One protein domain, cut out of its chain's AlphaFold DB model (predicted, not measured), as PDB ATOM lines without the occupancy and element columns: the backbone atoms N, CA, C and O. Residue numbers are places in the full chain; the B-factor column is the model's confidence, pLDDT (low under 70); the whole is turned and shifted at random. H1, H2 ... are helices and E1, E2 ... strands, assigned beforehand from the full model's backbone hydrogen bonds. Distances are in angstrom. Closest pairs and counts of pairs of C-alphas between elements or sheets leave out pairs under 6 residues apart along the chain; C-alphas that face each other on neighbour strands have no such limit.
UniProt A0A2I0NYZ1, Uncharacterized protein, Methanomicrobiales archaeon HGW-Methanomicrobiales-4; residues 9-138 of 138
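What this domain is: This is residues 9 to 138 of the 138 residues of an uncharacterized protein of Methanomicrobiales archaeon HGW-Methanomicrobiales-4 (UniProt A0A2I0NYZ1). A small body of helices and a little sheet has two helical arms: residues 9 to 25 of the long helix H1 stick out at one end, and residues 124 to 138, of which 124 to 136 belong to H5, stick out at the other. In the body, H2 folds back along the last part of H1 as a helical hairpin, and the first residues of H2 reach the three-stranded sheet E1 E2 E3, which H4 and the first residues of H5 also meet. The printed part has 130 residues, with five named helices and three named strands in the order H1 H2 H3 H4 E1 E2 E3 H5. It is mostly helix, and the sheet, in the order E1 E2 E3, is antiparallel. The whole is extended, with a radius of gyration of the C-alphas of 21.5 A and spans of 83 by 36 by 18 A.

How they stand to each other: H1, residues 9 to 42, touches H2, residues 49 to 67, with its residues 27 to 41 alone. Their closest C-alphas are those of Ile 34 and Met 59, 6.0 A apart, and the two run opposite ways at a shallow tilt of 26 degrees. H2 only just touches H3, residues 71 to 74, with 3 pairs of C-alphas within 8 A; the closest are those of Arg 60 and Ile 71, 5.5 A apart. H3 is apart from H4, residues 87 to 93. E1, residues 95 to 98, E2, residues 103 to 106, and E3, residues 112 to 115, form a meander, each strand the antiparallel neighbour of the one before. E1 and E2 are a hairpin, with N 96 and O 105 within hydrogen-bond range at 2.9 A. E2 and E3 are a hairpin too, with N 104 and O 114 at 2.8 A. H2 only grazes the sheet with its residues 49 to 53. H4 is on the sheet at a height of 7.6 A, over none of the strands, but only just: 2 of its C-alphas fall on E1. H5, residues 116 to 136, only grazes the sheet with its residues 116 to 119. H5 touches H4 with residues 119 to 123 alone, about perpendicular at 87 degrees; the closest C-alphas are those of Leu 89 and Ala 120, 7.2 A apart. In H1, H2, H4 and H5 every O i to N i+4 pair is within hydrogen-bond range, and H3 is too short for such a pair.

Where its parts are: H1 measures 49.2 A from C-alpha 9 at (-2.848, -89.173, -32.185) to C-alpha 42. H2 measures 26.4 A, and H5 measures 30.7 A, ending with C-alpha 136 at (-17.295, -40.224, 30.735).

The domain as a whole: The C-alphas of Asp 10 and Lys 138 are the two farthest apart, at 83.8 A. The printed part has no cut, and the link from H3 to H4 is long, with 12 residues. Residues 134 to 138 have pLDDT under 70.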
ATOM      1  N   ALA A   9      -1.482 -89.606 -32.466       81.25
ATOM      2  CA  ALA A   9      -2.848 -89.173 -32.185       81.25
ATOM      3  C   ALA A   9      -3.650 -90.194 -31.357       81.25
ATOM      4  O   ALA A   9      -4.220 -89.810 -30.342       81.25
ATOM      5  N   ASP A  10      -3.630 -91.481 -31.714       83.75
ATOM      6  CA  ASP A  10      -4.345 -92.536 -30.979       83.75
ATOM      7  C   ASP A  10      -3.781 -92.703 -29.557       83.75
ATOM      8  O   ASP A  10      -4.533 -92.866 -28.597       83.75
ATOM      9  N   MET A  11      -2.455 -92.585 -29.390       83.12
ATOM     10  CA  MET A  11      -1.827 -92.580 -28.061       83.12
ATOM     11  C   MET A  11      -2.220 -91.347 -27.235       83.12
ATOM     12  O   MET A  11      -2.442 -91.460 -26.029       83.12
ATOM     13  N   ALA A  12      -2.324 -90.172 -27.863       86.69
ATOM     14  CA  ALA A  12      -2.766 -88.953 -27.190       86.69
ATOM     15  C   ALA A  12      -4.247 -89.027 -26.782       86.69
ATOM     16  O   ALA A  12      -4.585 -88.640 -25.665       86.69
ATOM     17  N   GLU A  13      -5.119 -89.562 -27.637       86.62
ATOM     18  CA  GLU A  13      -6.535 -89.784 -27.322       86.62
ATOM     19  C   GLU A  13      -6.713 -90.783 -26.174       86.62
ATOM     20  O   GLU A  13      -7.477 -90.520 -25.244       86.62
ATOM     21  N   GLN A  14      -5.956 -91.885 -26.173       86.75
ATOM     22  CA  GLN A  14      -5.960 -92.851 -25.072       86.75
ATOM     23  C   GLN A  14      -5.486 -92.225 -23.754       86.75
ATOM     24  O   GLN A  14      -6.134 -92.413 -22.724       86.75
ATOM     25  N   ALA A  15      -4.400 -91.447 -23.778       88.81
ATOM     26  CA  ALA A  15      -3.897 -90.756 -22.592       88.81
ATOM     27  C   ALA A  15      -4.896 -89.714 -22.059       88.81
ATOM     28  O   ALA A  15      -5.077 -89.593 -20.848       88.81
ATOM     29  N   LEU A  16      -5.579 -88.987 -22.951       88.81
ATOM     30  CA  LEU A  16      -6.634 -88.044 -22.576       88.81
ATOM     31  C   LEU A  16      -7.839 -88.764 -21.961       88.81
ATOM     32  O   LEU A  16      -8.320 -88.326 -20.918       88.81
ATOM     33  N   SER A  17      -8.296 -89.873 -22.553       89.62
ATOM     34  CA  SER A  17      -9.397 -90.676 -22.000       89.62
ATOM     35  C   SER A  17      -9.059 -91.191 -20.603       89.62
ATOM     36  O   SER A  17      -9.849 -91.010 -19.681       89.62
ATOM     37  N   GLN A  18      -7.859 -91.747 -20.416       89.12
ATOM     38  CA  GLN A  18      -7.397 -92.222 -19.109       89.12
ATOM     39  C   GLN A  18      -7.331 -91.091 -18.078       89.12
ATOM     40  O   GLN A  18      -7.805 -91.252 -16.955       89.12
ATOM     41  N   ALA A  19      -6.798 -89.924 -18.452       89.31
ATOM     42  CA  ALA A  19      -6.731 -88.773 -17.555       89.31
ATOM     43  C   ALA A  19      -8.127 -88.266 -17.146       89.31
ATOM     44  O   ALA A  19      -8.320 -87.854 -15.999       89.31
ATOM     45  N   VAL A  20      -9.099 -88.304 -18.065       88.56
ATOM     46  CA  VAL A  20     -10.497 -87.946 -17.782       88.56
ATOM     47  C   VAL A  20     -11.141 -88.965 -16.845       88.56
ATOM     48  O   VAL A  20     -11.724 -88.558 -15.841       88.56
ATOM     49  N   ASP A  21     -10.993 -90.262 -17.113       89.81
ATOM     50  CA  ASP A  21     -11.549 -91.323 -16.266       89.81
ATOM     51  C   ASP A  21     -10.969 -91.268 -14.846       89.81
ATOM     52  O   ASP A  21     -11.713 -91.296 -13.863       89.81
ATOM     53  N   GLU A  22      -9.652 -91.076 -14.711       88.00
ATOM     54  CA  GLU A  22      -9.006 -90.873 -13.411       88.00
ATOM     55  C   GLU A  22      -9.525 -89.632 -12.676       88.00
ATOM     56  O   GLU A  22      -9.648 -89.635 -11.449       88.00
ATOM     57  N   HIS A  23      -9.780 -88.540 -13.400       86.44
ATOM     58  CA  HIS A  23     -10.309 -87.316 -12.807       86.44
ATOM     59  C   HIS A  23     -11.748 -87.507 -12.315       86.44
ATOM     60  O   HIS A  23     -12.088 -87.049 -11.220       86.44
ATOM     61  N   ILE A  24     -12.575 -88.208 -13.096       87.12
ATOM     62  CA  ILE A  24     -13.939 -88.574 -12.713       87.12
ATOM     63  C   ILE A  24     -13.905 -89.432 -11.449       87.12
ATOM     64  O   ILE A  24     -14.633 -89.139 -10.502       87.12
ATOM     65  N   GLU A  25     -13.037 -90.440 -11.394       89.50
ATOM     66  CA  GLU A  25     -12.970 -91.345 -10.250       89.50
ATOM     67  C   GLU A  25     -12.503 -90.634  -8.973       89.50
ATOM     68  O   GLU A  25     -13.188 -90.688  -7.953       89.50
ATOM     69  N   LYS A  26     -11.432 -89.832  -9.049       87.00
ATOM     70  CA  LYS A  26     -10.971 -88.998  -7.919       87.00
ATOM     71  C   LYS A  26     -12.049 -88.024  -7.436       87.00
ATOM     72  O   LYS A  26     -12.114 -87.704  -6.248       87.00
ATOM     73  N   SER A  27     -12.886 -87.532  -8.349       87.88
ATOM     74  CA  SER A  27     -14.002 -86.649  -8.001       87.88
ATOM     75  C   SER A  27     -15.109 -87.401  -7.264       87.88
ATOM     76  O   SER A  27     -15.637 -86.867  -6.290       87.88
ATOM     77  N   LYS A  28     -15.434 -88.639  -7.665       91.69
ATOM     78  CA  LYS A  28     -16.405 -89.482  -6.948       91.69
ATOM     79  C   LYS A  28     -15.934 -89.809  -5.536       91.69
ATOM     80  O   LYS A  28     -16.676 -89.559  -4.594       91.69
ATOM     81  N   GLU A  29     -14.691 -90.261  -5.381       92.25
ATOM     82  CA  GLU A  29     -14.106 -90.558  -4.065       92.25
ATOM     83  C   GLU A  29     -14.161 -89.336  -3.135       92.25
ATOM     84  O   GLU A  29     -14.472 -89.441  -1.947       92.25
ATOM     85  N   ALA A  30     -13.887 -88.143  -3.676       91.88
ATOM     86  CA  ALA A  30     -13.984 -86.907  -2.913       91.88
ATOM     87  C   ALA A  30     -15.424 -86.594  -2.483       91.88
ATOM     88  O   ALA A  30     -15.626 -86.166  -1.346       91.88
ATOM     89  N   ILE A  31     -16.409 -86.801  -3.362       92.81
ATOM     90  CA  ILE A  31     -17.831 -86.598  -3.049       92.81
ATOM     91  C   ILE A  31     -18.265 -87.559  -1.942       92.81
ATOM     92  O   ILE A  31     -18.783 -87.101  -0.927       92.81
ATOM     93  N   GLU A  32     -17.975 -88.854  -2.078       94.88
ATOM     94  CA  GLU A  32     -18.315 -89.868  -1.071       94.88
ATOM     95  C   GLU A  32     -17.696 -89.541   0.295       94.88
ATOM     96  O   GLU A  32     -18.337 -89.661   1.345       94.88
ATOM     97  N   HIS A  33     -16.449 -89.061   0.304       95.00
ATOM     98  CA  HIS A  33     -15.797 -88.656   1.541       95.00
ATOM     99  C   HIS A  33     -16.461 -87.417   2.168       95.00
ATOM    100  O   HIS A  33     -16.678 -87.377   3.382       95.00
ATOM    101  N   ILE A  34     -16.824 -86.419   1.358       94.81
ATOM    102  CA  ILE A  34     -17.538 -85.223   1.822       94.81
ATOM    103  C   ILE A  34     -18.906 -85.598   2.404       94.81
ATOM    104  O   ILE A  34     -19.259 -85.092   3.469       94.81
ATOM    105  N   GLU A  35     -19.648 -86.500   1.760       94.12
ATOM    106  CA  GLU A  35     -20.935 -87.003   2.256       94.12
ATOM    107  C   GLU A  35     -20.768 -87.723   3.601       94.12
ATOM    108  O   GLU A  35     -21.474 -87.418   4.565       94.12
ATOM    109  N   SER A  36     -19.759 -88.594   3.723       95.94
ATOM    110  CA  SER A  36     -19.449 -89.269   4.988       95.94
ATOM    111  C   SER A  36     -19.106 -88.283   6.112       95.94
ATOM    112  O   SER A  36     -19.543 -88.450   7.255       95.94
ATOM    113  N   LEU A  37     -18.326 -87.240   5.811       95.81
ATOM    114  CA  LEU A  37     -18.006 -86.186   6.776       95.81
ATOM    115  C   LEU A  37     -19.251 -85.395   7.167       95.81
ATOM    116  O   LEU A  37     -19.443 -85.113   8.350       95.81
ATOM    117  N   GLU A  38     -20.114 -85.069   6.207       94.69
ATOM    118  CA  GLU A  38     -21.355 -84.360   6.481       94.69
ATOM    119  C   GLU A  38     -22.251 -85.137   7.449       94.69
ATOM    120  O   GLU A  38     -22.744 -84.568   8.430       94.69
ATOM    121  N   GLU A  39     -22.439 -86.433   7.215       94.50
ATOM    122  CA  GLU A  39     -23.236 -87.285   8.092       94.50
ATOM    123  C   GLU A  39     -22.657 -87.344   9.507       94.50
ATOM    124  O   GLU A  39     -23.396 -87.181  10.485       94.50
ATOM    125  N   LYS A  40     -21.335 -87.503   9.641       95.44
ATOM    126  CA  LYS A  40     -20.650 -87.507  10.946       95.44
ATOM    127  C   LYS A  40     -20.775 -86.171  11.674       95.44
ATOM    128  O   LYS A  40     -21.023 -86.150  12.876       95.44
ATOM    129  N   ILE A  41     -20.655 -85.051  10.960       95.06
ATOM    130  CA  ILE A  41     -20.829 -83.705  11.522       95.06
ATOM    131  C   ILE A  41     -22.273 -83.514  12.011       95.06
ATOM    132  O   ILE A  41     -22.493 -83.021  13.119       95.06
ATOM    133  N   ARG A  42     -23.272 -83.930  11.219       93.94
ATOM    134  CA  ARG A  42     -24.699 -83.816  11.571       93.94
ATOM    135  C   ARG A  42     -25.109 -84.737  12.722       93.94
ATOM    136  O   ARG A  42     -25.995 -84.377  13.492       93.94
ATOM    137  N   SER A  43     -24.475 -85.902  12.843       94.50
ATOM    138  CA  SER A  43     -24.736 -86.900  13.891       94.50
ATOM    139  C   SER A  43     -23.779 -86.809  15.083       94.50
ATOM    140  O   SER A  43     -23.808 -87.668  15.968       94.50
ATOM    141  N   TRP A  44     -22.947 -85.765  15.139       95.62
ATOM    142  CA  TRP A  44     -21.937 -85.606  16.176       95.62
ATOM    143  C   TRP A  44     -22.543 -85.650  17.588       95.62
ATOM    144  O   TRP A  44     -23.493 -84.940  17.924       95.62
ATOM    145  N   ASN A  45     -21.948 -86.478  18.446       93.69
ATOM    146  CA  ASN A  45     -22.431 -86.793  19.793       93.69
ATOM    147  C   ASN A  45     -22.137 -85.705  20.850       93.69
ATOM    148  O   ASN A  45     -22.492 -85.873  22.026       93.69
ATOM    149  N   MET A  46     -21.496 -84.604  20.445       94.38
ATOM    150  CA  MET A  46     -21.085 -83.479  21.289       94.38
ATOM    151  C   MET A  46     -20.068 -83.839  22.389       94.38
ATOM    152  O   MET A  46     -20.042 -83.171  23.422       94.38
ATOM    153  N   GLU A  47     -19.264 -84.894  22.238       93.38
ATOM    154  CA  GLU A  47     -18.307 -85.299  23.282       93.38
ATOM    155  C   GLU A  47     -16.988 -84.526  23.254       93.38
ATOM    156  O   GLU A  47     -16.601 -83.972  24.288       93.38
ATOM    157  N   ASP A  48     -16.325 -84.449  22.096       93.81
ATOM    158  CA  ASP A  48     -15.077 -83.699  21.931       93.81
ATOM    159  C   ASP A  48     -15.170 -82.678  20.793       93.81
ATOM    160  O   ASP A  48     -15.308 -83.010  19.613       93.81
ATOM    161  N   ILE A  49     -15.054 -81.396  21.150       94.75
ATOM    162  CA  ILE A  49     -15.046 -80.278  20.200       94.75
ATOM    163  C   ILE A  49     -13.877 -80.348  19.193       94.75
ATOM    164  O   ILE A  49     -13.898 -79.708  18.140       94.75
ATOM    165  N   ARG A  50     -12.811 -81.088  19.506       94.56
ATOM    166  CA  ARG A  50     -11.653 -81.239  18.618       94.56
ATOM    167  C   ARG A  50     -11.968 -82.136  17.432       94.56
ATOM    168  O   ARG A  50     -11.480 -81.858  16.342       94.56
ATOM    169  N   GLU A  51     -12.804 -83.151  17.629       94.12
ATOM    170  CA  GLU A  51     -13.245 -84.044  16.556       94.12
ATOM    171  C   GLU A  51     -14.077 -83.277  15.533       94.12
ATOM    172  O   GLU A  51     -13.787 -83.325  14.341       94.12
ATOM    173  N   ILE A  52     -15.051 -82.482  15.994       94.31
ATOM    174  CA  ILE A  52     -15.874 -81.672  15.088       94.31
ATOM    175  C   ILE A  52     -15.034 -80.630  14.347       94.31
ATOM    176  O   ILE A  52     -15.221 -80.432  13.149       94.31
ATOM    177  N   LYS A  53     -14.045 -80.022  15.019       94.88
ATOM    178  CA  LYS A  53     -13.085 -79.128  14.363       94.88
ATOM    179  C   LYS A  53     -12.302 -79.857  13.270       94.88
ATOM    180  O   LYS A  53     -12.136 -79.295  12.190       94.88
ATOM    181  N   LEU A  54     -11.805 -81.063  13.546       95.50
ATOM    182  CA  LEU A  54     -11.040 -81.853  12.581       95.50
ATOM    183  C   LEU A  54     -11.895 -82.159  11.347       95.50
ATOM    184  O   LEU A  54     -11.484 -81.817  10.245       95.50
ATOM    185  N   MET A  55     -13.107 -82.683  11.549       95.12
ATOM    186  CA  MET A  55     -14.036 -83.017  10.464       95.12
ATOM    187  C   MET A  55     -14.400 -81.793   9.613       95.12
ATOM    188  O   MET A  55     -14.352 -81.856   8.388       95.12
ATOM    189  N   ILE A  56     -14.702 -80.649  10.240       93.88
ATOM    190  CA  ILE A  56     -14.988 -79.389   9.530       93.88
ATOM    191  C   ILE A  56     -13.769 -78.914   8.731       93.88
ATOM    192  O   ILE A  56     -13.907 -78.461   7.595       93.88
ATOM    193  N   THR A  57     -12.573 -79.003   9.318       94.75
ATOM    194  CA  THR A  57     -11.329 -78.574   8.662       94.75
ATOM    195  C   THR A  57     -11.021 -79.455   7.454       94.75
ATOM    196  O   THR A  57     -10.674 -78.947   6.390       94.75
ATOM    197  N   GLU A  58     -11.183 -80.765   7.604       95.00
ATOM    198  CA  GLU A  58     -10.991 -81.743   6.538       95.00
ATOM    199  C   GLU A  58     -11.991 -81.532   5.399       95.00
ATOM    200  O   GLU A  58     -11.595 -81.392   4.242       95.00
ATOM    201  N   MET A  59     -13.275 -81.389   5.727       94.25
ATOM    202  CA  MET A  59     -14.326 -81.124   4.749       94.25
ATOM    203  C   MET A  59     -14.079 -79.816   3.986       94.25
ATOM    204  O   MET A  59     -14.196 -79.778   2.762       94.25
ATOM    205  N   ARG A  60     -13.669 -78.748   4.688       93.38
ATOM    206  CA  ARG A  60     -13.279 -77.472   4.067       93.38
ATOM    207  C   ARG A  60     -12.121 -77.661   3.088       93.38
ATOM    208  O   ARG A  60     -12.163 -77.115   1.988       93.38
ATOM    209  N   ALA A  61     -11.097 -78.423   3.469       93.75
ATOM    210  CA  ALA A  61      -9.944 -78.676   2.612       93.75
ATOM    211  C   ALA A  61     -10.332 -79.450   1.341       93.75
ATOM    212  O   ALA A  61      -9.873 -79.096   0.253       93.75
ATOM    213  N   LEU A  62     -11.204 -80.457   1.456       93.81
ATOM    214  CA  LEU A  62     -11.710 -81.223   0.313       93.81
ATOM    215  C   LEU A  62     -12.541 -80.351  -0.634       93.81
ATOM    216  O   LEU A  62     -12.258 -80.313  -1.832       93.81
ATOM    217  N   LEU A  63     -13.505 -79.595  -0.097       93.44
ATOM    218  CA  LEU A  63     -14.361 -78.701  -0.880       93.44
ATOM    219  C   LEU A  63     -13.557 -77.619  -1.608       93.44
ATOM    220  O   LEU A  63     -13.785 -77.368  -2.792       93.44
ATOM    221  N   GLN A  64     -12.573 -77.022  -0.933       92.62
ATOM    222  CA  GLN A  64     -11.721 -76.000  -1.533       92.62
ATOM    223  C   GLN A  64     -10.823 -76.580  -2.631       92.62
ATOM    224  O   GLN A  64     -10.661 -75.957  -3.679       92.62
ATOM    225  N   LYS A  65     -10.233 -77.760  -2.401       91.62
ATOM    226  CA  LYS A  65      -9.289 -78.386  -3.335       91.62
ATOM    227  C   LYS A  65      -9.972 -78.906  -4.599       91.62
ATOM    228  O   LYS A  65      -9.408 -78.751  -5.677       91.62
ATOM    229  N   GLN A  66     -11.137 -79.536  -4.459       90.00
ATOM    230  CA  GLN A  66     -11.791 -80.252  -5.560       90.00
ATOM    231  C   GLN A  66     -12.845 -79.407  -6.278       90.00
ATOM    232  O   GLN A  66     -13.001 -79.522  -7.488       90.00
ATOM    233  N   PHE A  67     -13.541 -78.526  -5.552       89.25
ATOM    234  CA  PHE A  67     -14.706 -77.811  -6.082       89.25
ATOM    235  C   PHE A  67     -14.584 -76.286  -5.988       89.25
ATOM    236  O   PHE A  67     -15.417 -75.580  -6.546       89.25
ATOM    237  N   GLN A  68     -13.563 -75.761  -5.294       91.19
ATOM    238  CA  GLN A  68     -13.420 -74.331  -4.978       91.19
ATOM    239  C   GLN A  68     -14.646 -73.752  -4.243       91.19
ATOM    240  O   GLN A  68     -14.998 -72.582  -4.400       91.19
ATOM    241  N   VAL A  69     -15.301 -74.584  -3.428       91.06
ATOM    242  CA  VAL A  69     -16.521 -74.238  -2.689       91.06
ATOM    243  C   VAL A  69     -16.201 -73.981  -1.218       91.06
ATOM    244  O   VAL A  69     -15.459 -74.727  -0.583       91.06
ATOM    245  N   GLN A  70     -16.811 -72.934  -0.660       89.44
ATOM    246  CA  GLN A  70     -16.789 -72.658   0.776       89.44
ATOM    247  C   GLN A  70     -17.758 -73.586   1.519       89.44
ATOM    248  O   GLN A  70     -18.882 -73.811   1.064       89.44
ATOM    249  N   ILE A  71     -17.352 -74.089   2.686       89.56
ATOM    250  CA  ILE A  71     -18.147 -75.054   3.464       89.56
ATOM    251  C   ILE A  71     -19.515 -74.493   3.881       89.56
ATOM    252  O   ILE A  71     -20.496 -75.227   3.921       89.56
ATOM    253  N   GLU A  72     -19.610 -73.185   4.112       89.06
ATOM    254  CA  GLU A  72     -20.840 -72.482   4.479       89.06
ATOM    255  C   GLU A  72     -21.897 -72.497   3.362       89.06
ATOM    256  O   GLU A  72     -23.089 -72.384   3.648       89.06
ATOM    257  N   ASN A  73     -21.473 -72.655   2.102       89.62
ATOM    258  CA  ASN A  73     -22.375 -72.809   0.958       89.62
ATOM    259  C   ASN A  73     -22.830 -74.261   0.771       89.62
ATOM    260  O   ASN A  73     -23.851 -74.502   0.133       89.62
ATOM    261  N   PHE A  74     -22.071 -75.218   1.309       88.69
ATOM    262  CA  PHE A  74     -22.371 -76.643   1.216       88.69
ATOM    263  C   PHE A  74     -23.274 -77.105   2.366       88.69
ATOM    264  O   PHE A  74     -24.288 -77.762   2.146       88.69
ATOM    265  N   MET A  75     -22.942 -76.722   3.602       88.44
ATOM    266  CA  MET A  75     -23.659 -77.142   4.802       88.44
ATOM    267  C   MET A  75     -24.185 -75.949   5.597       88.44
ATOM    268  O   MET A  75     -23.482 -74.984   5.893       88.44
ATOM    269  N   ASN A  76     -25.425 -76.073   6.073       88.25
ATOM    270  CA  ASN A  76     -25.957 -75.143   7.056       88.25
ATOM    271  C   ASN A  76     -25.340 -75.398   8.445       88.25
ATOM    272  O   ASN A  76     -25.845 -76.213   9.221       88.25
ATOM    273  N   MET A  77     -24.305 -74.627   8.784       86.62
ATOM    274  CA  MET A  77     -23.572 -74.716  10.056       86.62
ATOM    275  C   MET A  77     -24.454 -74.546  11.303       86.62
ATOM    276  O   MET A  77     -24.099 -75.002  12.386       86.62
ATOM    277  N   SER A  78     -25.633 -73.922  11.179       85.31
ATOM    278  CA  SER A  78     -26.568 -73.784  12.305       85.31
ATOM    279  C   SER A  78     -27.255 -75.093  12.708       85.31
ATOM    280  O   SER A  78     -27.822 -75.153  13.797       85.31
ATOM    281  N   ARG A  79     -27.199 -76.124  11.850       88.38
ATOM    282  CA  ARG A  79     -27.772 -77.456  12.097       88.38
ATOM    283  C   ARG A  79     -26.818 -78.410  12.814       88.38
ATOM    284  O   ARG A  79     -27.229 -79.519  13.138       88.38
ATOM    285  N   ILE A  80     -25.574 -77.999  13.058       91.81
ATOM    286  CA  ILE A  80     -24.607 -78.813  13.792       91.81
ATOM    287  C   ILE A  80     -25.097 -78.973  15.240       91.81
ATOM    288  O   ILE A  80     -25.457 -77.967  15.866       91.81
ATOM    289  N   PRO A  81     -25.110 -80.202  15.791       92.69
ATOM    290  CA  PRO A  81     -25.455 -80.433  17.188       92.69
ATOM    291  C   PRO A  81     -24.640 -79.537  18.127       92.69
ATOM    292  O   PRO A  81     -23.419 -79.427  18.017       92.69
ATOM    293  N   THR A  82     -25.317 -78.862  19.052       94.25
ATOM    294  CA  THR A  82     -24.675 -77.935  19.989       94.25
ATOM    295  C   THR A  82     -25.482 -77.800  21.269       94.25
ATOM    296  O   THR A  82     -26.714 -77.844  21.254       94.25
ATOM    297  N   GLN A  83     -24.800 -77.532  22.385       92.25
ATOM    298  CA  GLN A  83     -25.474 -77.006  23.568       92.25
ATOM    299  C   GLN A  83     -26.112 -75.635  23.300       92.25
ATOM    300  O   GLN A  83     -25.728 -74.904  22.382       92.25
ATOM    301  N   LYS A  84     -27.086 -75.271  24.143       88.69
ATOM    302  CA  LYS A  84     -27.776 -73.982  24.082       88.69
ATOM    303  C   LYS A  84     -26.808 -72.838  24.391       88.69
ATOM    304  O   LYS A  84     -26.172 -72.817  25.442       88.69
ATOM    305  N   VAL A  85     -26.771 -71.850  23.502       88.25
ATOM    306  CA  VAL A  85     -25.935 -70.649  23.626       88.25
ATOM    307  C   VAL A  85     -26.825 -69.419  23.511       88.25
ATOM    308  O   VAL A  85     -27.703 -69.408  22.652       88.25
ATOM    309  N   PRO A  86     -26.616 -68.370  24.324       89.62
ATOM    310  CA  PRO A  86     -27.268 -67.088  24.093       89.62
ATOM    311  C   PRO A  86     -26.945 -66.552  22.693       89.62
ATOM    312  O   PRO A  86     -25.767 -66.437  22.337       89.62
ATOM    313  N   ASP A  87     -27.968 -66.158  21.933       89.56
ATOM    314  CA  ASP A  87     -27.801 -65.677  20.553       89.56
ATOM    315  C   ASP A  87     -26.811 -64.522  20.464       89.56
ATOM    316  O   ASP A  87     -25.990 -64.464  19.554       89.56
ATOM    317  N   VAL A  88     -26.815 -63.633  21.453       90.88
ATOM    318  CA  VAL A  88     -25.890 -62.500  21.518       90.88
ATOM    319  C   VAL A  88     -24.426 -62.956  21.474       90.88
ATOM    320  O   VAL A  88     -23.629 -62.392  20.727       90.88
ATOM    321  N   LEU A  89     -24.069 -64.005  22.224       91.69
ATOM    322  CA  LEU A  89     -22.715 -64.565  22.203       91.69
ATOM    323  C   LEU A  89     -22.448 -65.305  20.893       91.69
ATOM    324  O   LEU A  89     -21.368 -65.157  20.318       91.69
ATOM    325  N   LYS A  90     -23.444 -66.054  20.405       90.94
ATOM    326  CA  LYS A  90     -23.353 -66.798  19.147       90.94
ATOM    327  C   LYS A  90     -22.998 -65.881  17.978       90.94
ATOM    328  O   LYS A  90     -22.057 -66.168  17.243       90.94
ATOM    329  N   HIS A  91     -23.680 -64.745  17.858       90.88
ATOM    330  CA  HIS A  91     -23.441 -63.773  16.794       90.88
ATOM    331  C   HIS A  91     -22.146 -62.979  17.004       90.88
ATOM    332  O   HIS A  91     -21.386 -62.807  16.051       90.88
ATOM    333  N   ALA A  92     -21.869 -62.526  18.234       91.31
ATOM    334  CA  ALA A  92     -20.707 -61.685  18.526       91.31
ATOM    335  C   ALA A  92     -19.366 -62.407  18.329       91.31
ATOM    336  O   ALA A  92     -18.397 -61.780  17.907       91.31
ATOM    337  N   TYR A  93     -19.308 -63.709  18.626       92.06
ATOM    338  CA  TYR A  93     -18.079 -64.506  18.538       92.06
ATOM    339  C   TYR A  93     -18.086 -65.521  17.396       92.06
ATOM    340  O   TYR A  93     -17.108 -66.252  17.246       92.06
ATOM    341  N   LYS A  94     -19.158 -65.564  16.591       92.81
ATOM    342  CA  LYS A  94     -19.352 -66.562  15.529       92.81
ATOM    343  C   LYS A  94     -19.196 -67.981  16.082       92.81
ATOM    344  O   LYS A  94     -18.360 -68.751  15.624       92.81
ATOM    345  N   ILE A  95     -19.957 -68.293  17.133       93.81
ATOM    346  CA  ILE A  95     -19.942 -69.632  17.737       93.81
ATOM    347  C   ILE A  95     -20.691 -70.584  16.808       93.81
ATOM    348  O   ILE A  95     -21.859 -70.351  16.486       93.81
ATOM    349  N   VAL A  96     -20.010 -71.654  16.416       92.88
ATOM    350  CA  VAL A  96     -20.540 -72.703  15.545       92.88
ATOM    351  C   VAL A  96     -21.296 -73.718  16.392       92.88
ATOM    352  O   VAL A  96     -22.509 -73.862  16.259       92.88
ATOM    353  N   CYS A  97     -20.585 -74.355  17.321       94.56
ATOM    354  CA  CYS A  97     -21.120 -75.377  18.209       94.56
ATOM    355  C   CYS A  97     -20.379 -75.401  19.553       94.56
ATOM    356  O   CYS A  97     -19.295 -74.828  19.701       94.56
ATOM    357  N   ILE A  98     -20.992 -76.051  20.543       95.56
ATOM    358  CA  ILE A  98     -20.449 -76.268  21.885       95.56
ATOM    359  C   ILE A  98     -20.619 -77.737  22.265       95.56
ATOM    360  O   ILE A  98     -21.713 -78.288  22.124       95.56
ATOM    361  N   ASP A  99     -19.547 -78.336  22.784       95.62
ATOM    362  CA  ASP A  99     -19.550 -79.700  23.310       95.62
ATOM    363  C   ASP A  99     -20.254 -79.813  24.678       95.62
ATOM    364  O   ASP A  99     -20.645 -78.830  25.316       95.62
ATOM    365  N   LYS A 100     -20.398 -81.041  25.179       94.44
ATOM    366  CA  LYS A 100     -21.008 -81.323  26.487       94.44
ATOM    367  C   LYS A 100     -20.237 -80.719  27.664       94.44
ATOM    368  O   LYS A 100     -20.808 -80.511  28.734       94.44
ATOM    369  N   ARG A 101     -18.947 -80.449  27.472       93.69
ATOM    370  CA  ARG A 101     -18.007 -79.949  28.480       93.69
ATOM    371  C   ARG A 101     -17.948 -78.419  28.505       93.69
ATOM    372  O   ARG A 101     -17.256 -77.863  29.354       93.69
ATOM    373  N   GLY A 102     -18.675 -77.743  27.615       93.69
ATOM    374  CA  GLY A 102     -18.732 -76.290  27.523       93.69
ATOM    375  C   GLY A 102     -17.611 -75.666  26.691       93.69
ATOM    376  O   GLY A 102     -17.411 -74.452  26.786       93.69
ATOM    377  N   TYR A 103     -16.873 -76.434  25.888       96.56
ATOM    378  CA  TYR A 103     -15.938 -75.885  24.909       96.56
ATOM    379  C   TYR A 103     -16.658 -75.544  23.612       96.56
ATOM    380  O   TYR A 103     -17.358 -76.365  23.030       96.56
ATOM    381  N   ALA A 104     -16.460 -74.311  23.166       95.75
ATOM    382  CA  ALA A 104     -17.040 -73.763  21.959       95.75
ATOM    383  C   ALA A 104     -16.014 -73.748  20.825       95.75
ATOM    384  O   ALA A 104     -14.877 -73.308  21.032       95.75
ATOM    385  N   LEU A 105     -16.450 -74.158  19.635       95.81
ATOM    386  CA  LEU A 105     -15.781 -73.869  18.370       95.81
ATOM    387  C   LEU A 105     -16.298 -72.525  17.850       95.81
ATOM    388  O   LEU A 105     -17.508 -72.327  17.713       95.81
ATOM    389  N   TYR A 106     -15.395 -71.582  17.604       94.50
ATOM    390  CA  TYR A 106     -15.761 -70.214  17.251       94.50
ATOM    391  C   TYR A 106     -14.712 -69.542  16.360       94.50
ATOM    392  O   TYR A 106     -13.610 -70.058  16.165       94.50
ATOM    393  N   GLY A 107     -15.052 -68.355  15.857       91.19
ATOM    394  CA  GLY A 107     -14.213 -67.582  14.942       91.19
ATOM    395  C   GLY A 107     -14.715 -67.642  13.502       91.19
ATOM    396  O   GLY A 107     -15.575 -68.448  13.166       91.19
ATOM    397  N   HIS A 108     -14.200 -66.748  12.656       87.25
ATOM    398  CA  HIS A 108     -14.623 -66.665  11.254       87.25
ATOM    399  C   HIS A 108     -14.224 -67.917  10.466       87.25
ATOM    400  O   HIS A 108     -15.047 -68.478   9.757       87.25
ATOM    401  N   GLU A 109     -13.007 -68.405  10.708       86.44
ATOM    402  CA  GLU A 109     -12.454 -69.608  10.077       86.44
ATOM    403  C   GLU A 109     -12.768 -70.895  10.852       86.44
ATOM    404  O   GLU A 109     -12.294 -71.967  10.486       86.44
ATOM    405  N   MET A 110     -13.552 -70.802  11.934       90.19
ATOM    406  CA  MET A 110     -13.921 -71.943  12.782       90.19
ATOM    407  C   MET A 110     -12.699 -72.704  13.328       90.19
ATOM    408  O   MET A 110     -12.698 -73.923  13.473       90.19
ATOM    409  N   ASP A 111     -11.636 -71.969  13.646       90.81
ATOM    410  CA  ASP A 111     -10.324 -72.492  14.022       90.81
ATOM    411  C   ASP A 111     -10.074 -72.461  15.540       90.81
ATOM    412  O   ASP A 111      -9.197 -73.173  16.051       90.81
ATOM    413  N   LYS A 112     -10.846 -71.662  16.285       94.25
ATOM    414  CA  LYS A 112     -10.590 -71.383  17.703       94.25
ATOM    415  C   LYS A 112     -11.471 -72.220  18.608       94.25
ATOM    416  O   LYS A 112     -12.677 -72.334  18.411       94.25
ATOM    417  N   ILE A 113     -10.856 -72.741  19.665       96.38
ATOM    418  CA  ILE A 113     -11.538 -73.494  20.715       96.38
ATOM    419  C   ILE A 113     -11.320 -72.787  22.045       96.38
ATOM    420  O   ILE A 113     -10.189 -72.480  22.428       96.38
ATOM    421  N   THR A 114     -12.399 -72.522  22.776       95.62
ATOM    422  CA  THR A 114     -12.289 -72.049  24.158       95.62
ATOM    423  C   THR A 114     -13.538 -72.363  24.961       95.62
ATOM    424  O   THR A 114     -14.600 -72.626  24.408       95.62
ATOM    425  N   HIS A 115     -13.419 -72.333  26.283       95.69
ATOM    426  CA  HIS A 115     -14.552 -72.587  27.164       95.69
ATOM    427  C   HIS A 115     -15.562 -71.425  27.120       95.69
ATOM    428  O   HIS A 115     -15.175 -70.263  27.261       95.69
ATOM    429  N   ILE A 116     -16.861 -71.717  27.019       94.19
ATOM    430  CA  ILE A 116     -17.937 -70.721  26.867       94.19
ATOM    431  C   ILE A 116     -17.953 -69.668  27.980       94.19
ATOM    432  O   ILE A 116     -18.204 -68.493  27.725       94.19
ATOM    433  N   LYS A 117     -17.602 -70.061  29.211       93.69
ATOM    434  CA  LYS A 117     -17.435 -69.129  30.343       93.69
ATOM    435  C   LYS A 117     -16.424 -68.016  30.048       93.69
ATOM    436  O   LYS A 117     -16.737 -66.862  30.299       93.69
ATOM    437  N   LYS A 118     -15.282 -68.327  29.421       94.12
ATOM    438  CA  LYS A 118     -14.279 -67.311  29.053       94.12
ATOM    439  C   LYS A 118     -14.819 -66.334  28.009       94.12
ATOM    440  O   LYS A 118     -14.561 -65.138  28.094       94.12
ATOM    441  N   ILE A 119     -15.602 -66.830  27.045       93.19
ATOM    442  CA  ILE A 119     -16.275 -65.979  26.051       93.19
ATOM    443  C   ILE A 119     -17.272 -65.041  26.743       93.19
ATOM    444  O   ILE A 119     -17.308 -63.845  26.451       93.19
ATOM    445  N   ALA A 120     -18.070 -65.574  27.670       92.44
ATOM    446  CA  ALA A 120     -19.056 -64.804  28.419       92.44
ATOM    447  C   ALA A 120     -18.400 -63.734  29.308       92.44
ATOM    448  O   ALA A 120     -18.829 -62.582  29.281       92.44
ATOM    449  N   GLU A 121     -17.334 -64.082  30.031       93.81
ATOM    450  CA  GLU A 121     -16.539 -63.149  30.840       93.81
ATOM    451  C   GLU A 121     -15.959 -62.024  29.976       93.81
ATOM    452  O   GLU A 121     -16.163 -60.844  30.270       93.81
ATOM    453  N   HIS A 122     -15.320 -62.371  28.856       93.88
ATOM    454  CA  HIS A 122     -14.767 -61.387  27.925       93.88
ATOM    455  C   HIS A 122     -15.858 -60.469  27.349       93.88
ATOM    456  O   HIS A 122     -15.671 -59.258  27.218       93.88
ATOM    457  N   TYR A 123     -17.042 -61.014  27.047       92.81
ATOM    458  CA  TYR A 123     -18.181 -60.227  26.578       92.81
ATOM    459  C   TYR A 123     -18.697 -59.242  27.635       92.81
ATOM    460  O   TYR A 123     -18.967 -58.081  27.316       92.81
ATOM    461  N   GLN A 124     -18.808 -59.678  28.892       91.69
ATOM    462  CA  GLN A 124     -19.227 -58.824  30.003       91.69
ATOM    463  C   GLN A 124     -18.225 -57.695  30.261       91.69
ATOM    464  O   GLN A 124     -18.637 -56.543  30.408       91.69
ATOM    465  N   GLN A 125     -16.925 -57.996  30.243       90.44
ATOM    466  CA  GLN A 125     -15.865 -56.996  30.396       90.44
ATOM    467  C   GLN A 125     -15.914 -55.947  29.277       90.44
ATOM    468  O   GLN A 125     -15.904 -54.749  29.560       90.44
ATOM    469  N   ARG A 126     -16.074 -56.375  28.014       90.00
ATOM    470  CA  ARG A 126     -16.255 -55.457  26.874       90.00
ATOM    471  C   ARG A 126     -17.467 -54.545  27.044       90.00
ATOM    472  O   ARG A 126     -17.382 -53.352  26.762       90.00
ATOM    473  N   GLN A 127     -18.593 -55.092  27.499       87.44
ATOM    474  CA  GLN A 127     -19.791 -54.292  27.755       87.44
ATOM    475  C   GLN A 127     -19.597 -53.298  28.904       87.44
ATOM    476  O   GLN A 127     -20.064 -52.165  28.805       87.44
ATOM    477  N   ALA A 128     -18.931 -53.704  29.986       84.62
ATOM    478  CA  ALA A 128     -18.660 -52.829  31.122       84.62
ATOM    479  C   ALA A 128     -17.763 -51.650  30.717       84.62
ATOM    480  O   ALA A 128     -18.101 -50.508  31.018       84.62
ATOM    481  N   ALA A 129     -16.695 -51.911  29.957       81.69
ATOM    482  CA  ALA A 129     -15.801 -50.876  29.440       81.69
ATOM    483  C   ALA A 129     -16.536 -49.884  28.520       81.69
ATOM    484  O   ALA A 129     -16.425 -48.674  28.694       81.69
ATOM    485  N   CYS A 130     -17.367 -50.388  27.602       77.69
ATOM    486  CA  CYS A 130     -18.151 -49.546  26.694       77.69
ATOM    487  C   CYS A 130     -19.184 -48.671  27.437       77.69
ATOM    488  O   CYS A 130     -19.423 -47.522  27.072       77.69
ATOM    489  N   LYS A 131     -19.771 -49.178  28.530       75.50
ATOM    490  CA  LYS A 131     -20.676 -48.395  29.389       75.50
ATOM    491  C   LYS A 131     -19.948 -47.331  30.212       75.50
ATOM    492  O   LYS A 131     -20.559 -46.322  30.551       75.50
ATOM    493  N   GLN A 132     -18.685 -47.562  30.568       70.44
ATOM    494  CA  GLN A 132     -17.870 -46.598  31.308       70.44
ATOM    495  C   GLN A 132     -17.408 -45.449  30.408       70.44
ATOM    496  O   GLN A 132     -17.535 -44.298  30.814       70.44
ATOM    497  N   SER A 133     -16.982 -45.730  29.171       71.56
ATOM    498  CA  SER A 133     -16.612 -44.680  28.210       71.56
ATOM    499  C   SER A 133     -17.805 -43.787  27.849       71.56
ATOM    500  O   SER A 133     -17.697 -42.569  27.908       71.56
ATOM    501  N   ALA A 134     -18.987 -44.374  27.624       65.81
ATOM    502  CA  ALA A 134     -20.207 -43.622  27.313       65.81
ATOM    503  C   ALA A 134     -20.746 -42.761  28.478       65.81
ATOM    504  O   ALA A 134     -21.598 -41.898  28.267       65.81
ATOM    505  N   LYS A 135     -20.299 -43.014  29.717       61.72
ATOM    506  CA  LYS A 135     -20.610 -42.180  30.891       61.72
ATOM    507  C   LYS A 135     -19.572 -41.085  31.140       61.72
ATOM    508  O   LYS A 135     -19.894 -40.151  31.855       61.72
ATOM    509  N   ALA A 136     -18.361 -41.217  30.601       60.41
ATOM    510  CA  ALA A 136     -17.295 -40.224  30.735       60.41
ATOM    511  C   ALA A 136     -17.383 -39.104  29.678       60.41
ATOM    512  O   ALA A 136     -16.778 -38.054  29.856       60.41
ATOM    513  N   GLU A 137     -18.136 -39.321  28.595       55.00
ATOM    514  CA  GLU A 137     -18.399 -38.338  27.528       55.00
ATOM    515  C   GLU A 137     -19.710 -37.544  27.725       55.00
ATOM    516  O   GLU A 137     -20.118 -36.796  26.836       55.00
ATOM    517  N   LYS A 138     -20.387 -37.709  28.869       48.12
ATOM    518  CA  LYS A 138     -21.547 -36.909  29.295       48.12
ATOM    519  C   LYS A 138     -21.186 -36.056  30.497       48.12
ATOM    520  O   LYS A 138     -21.704 -34.922  30.556       48.12
TER     521      LYS A 138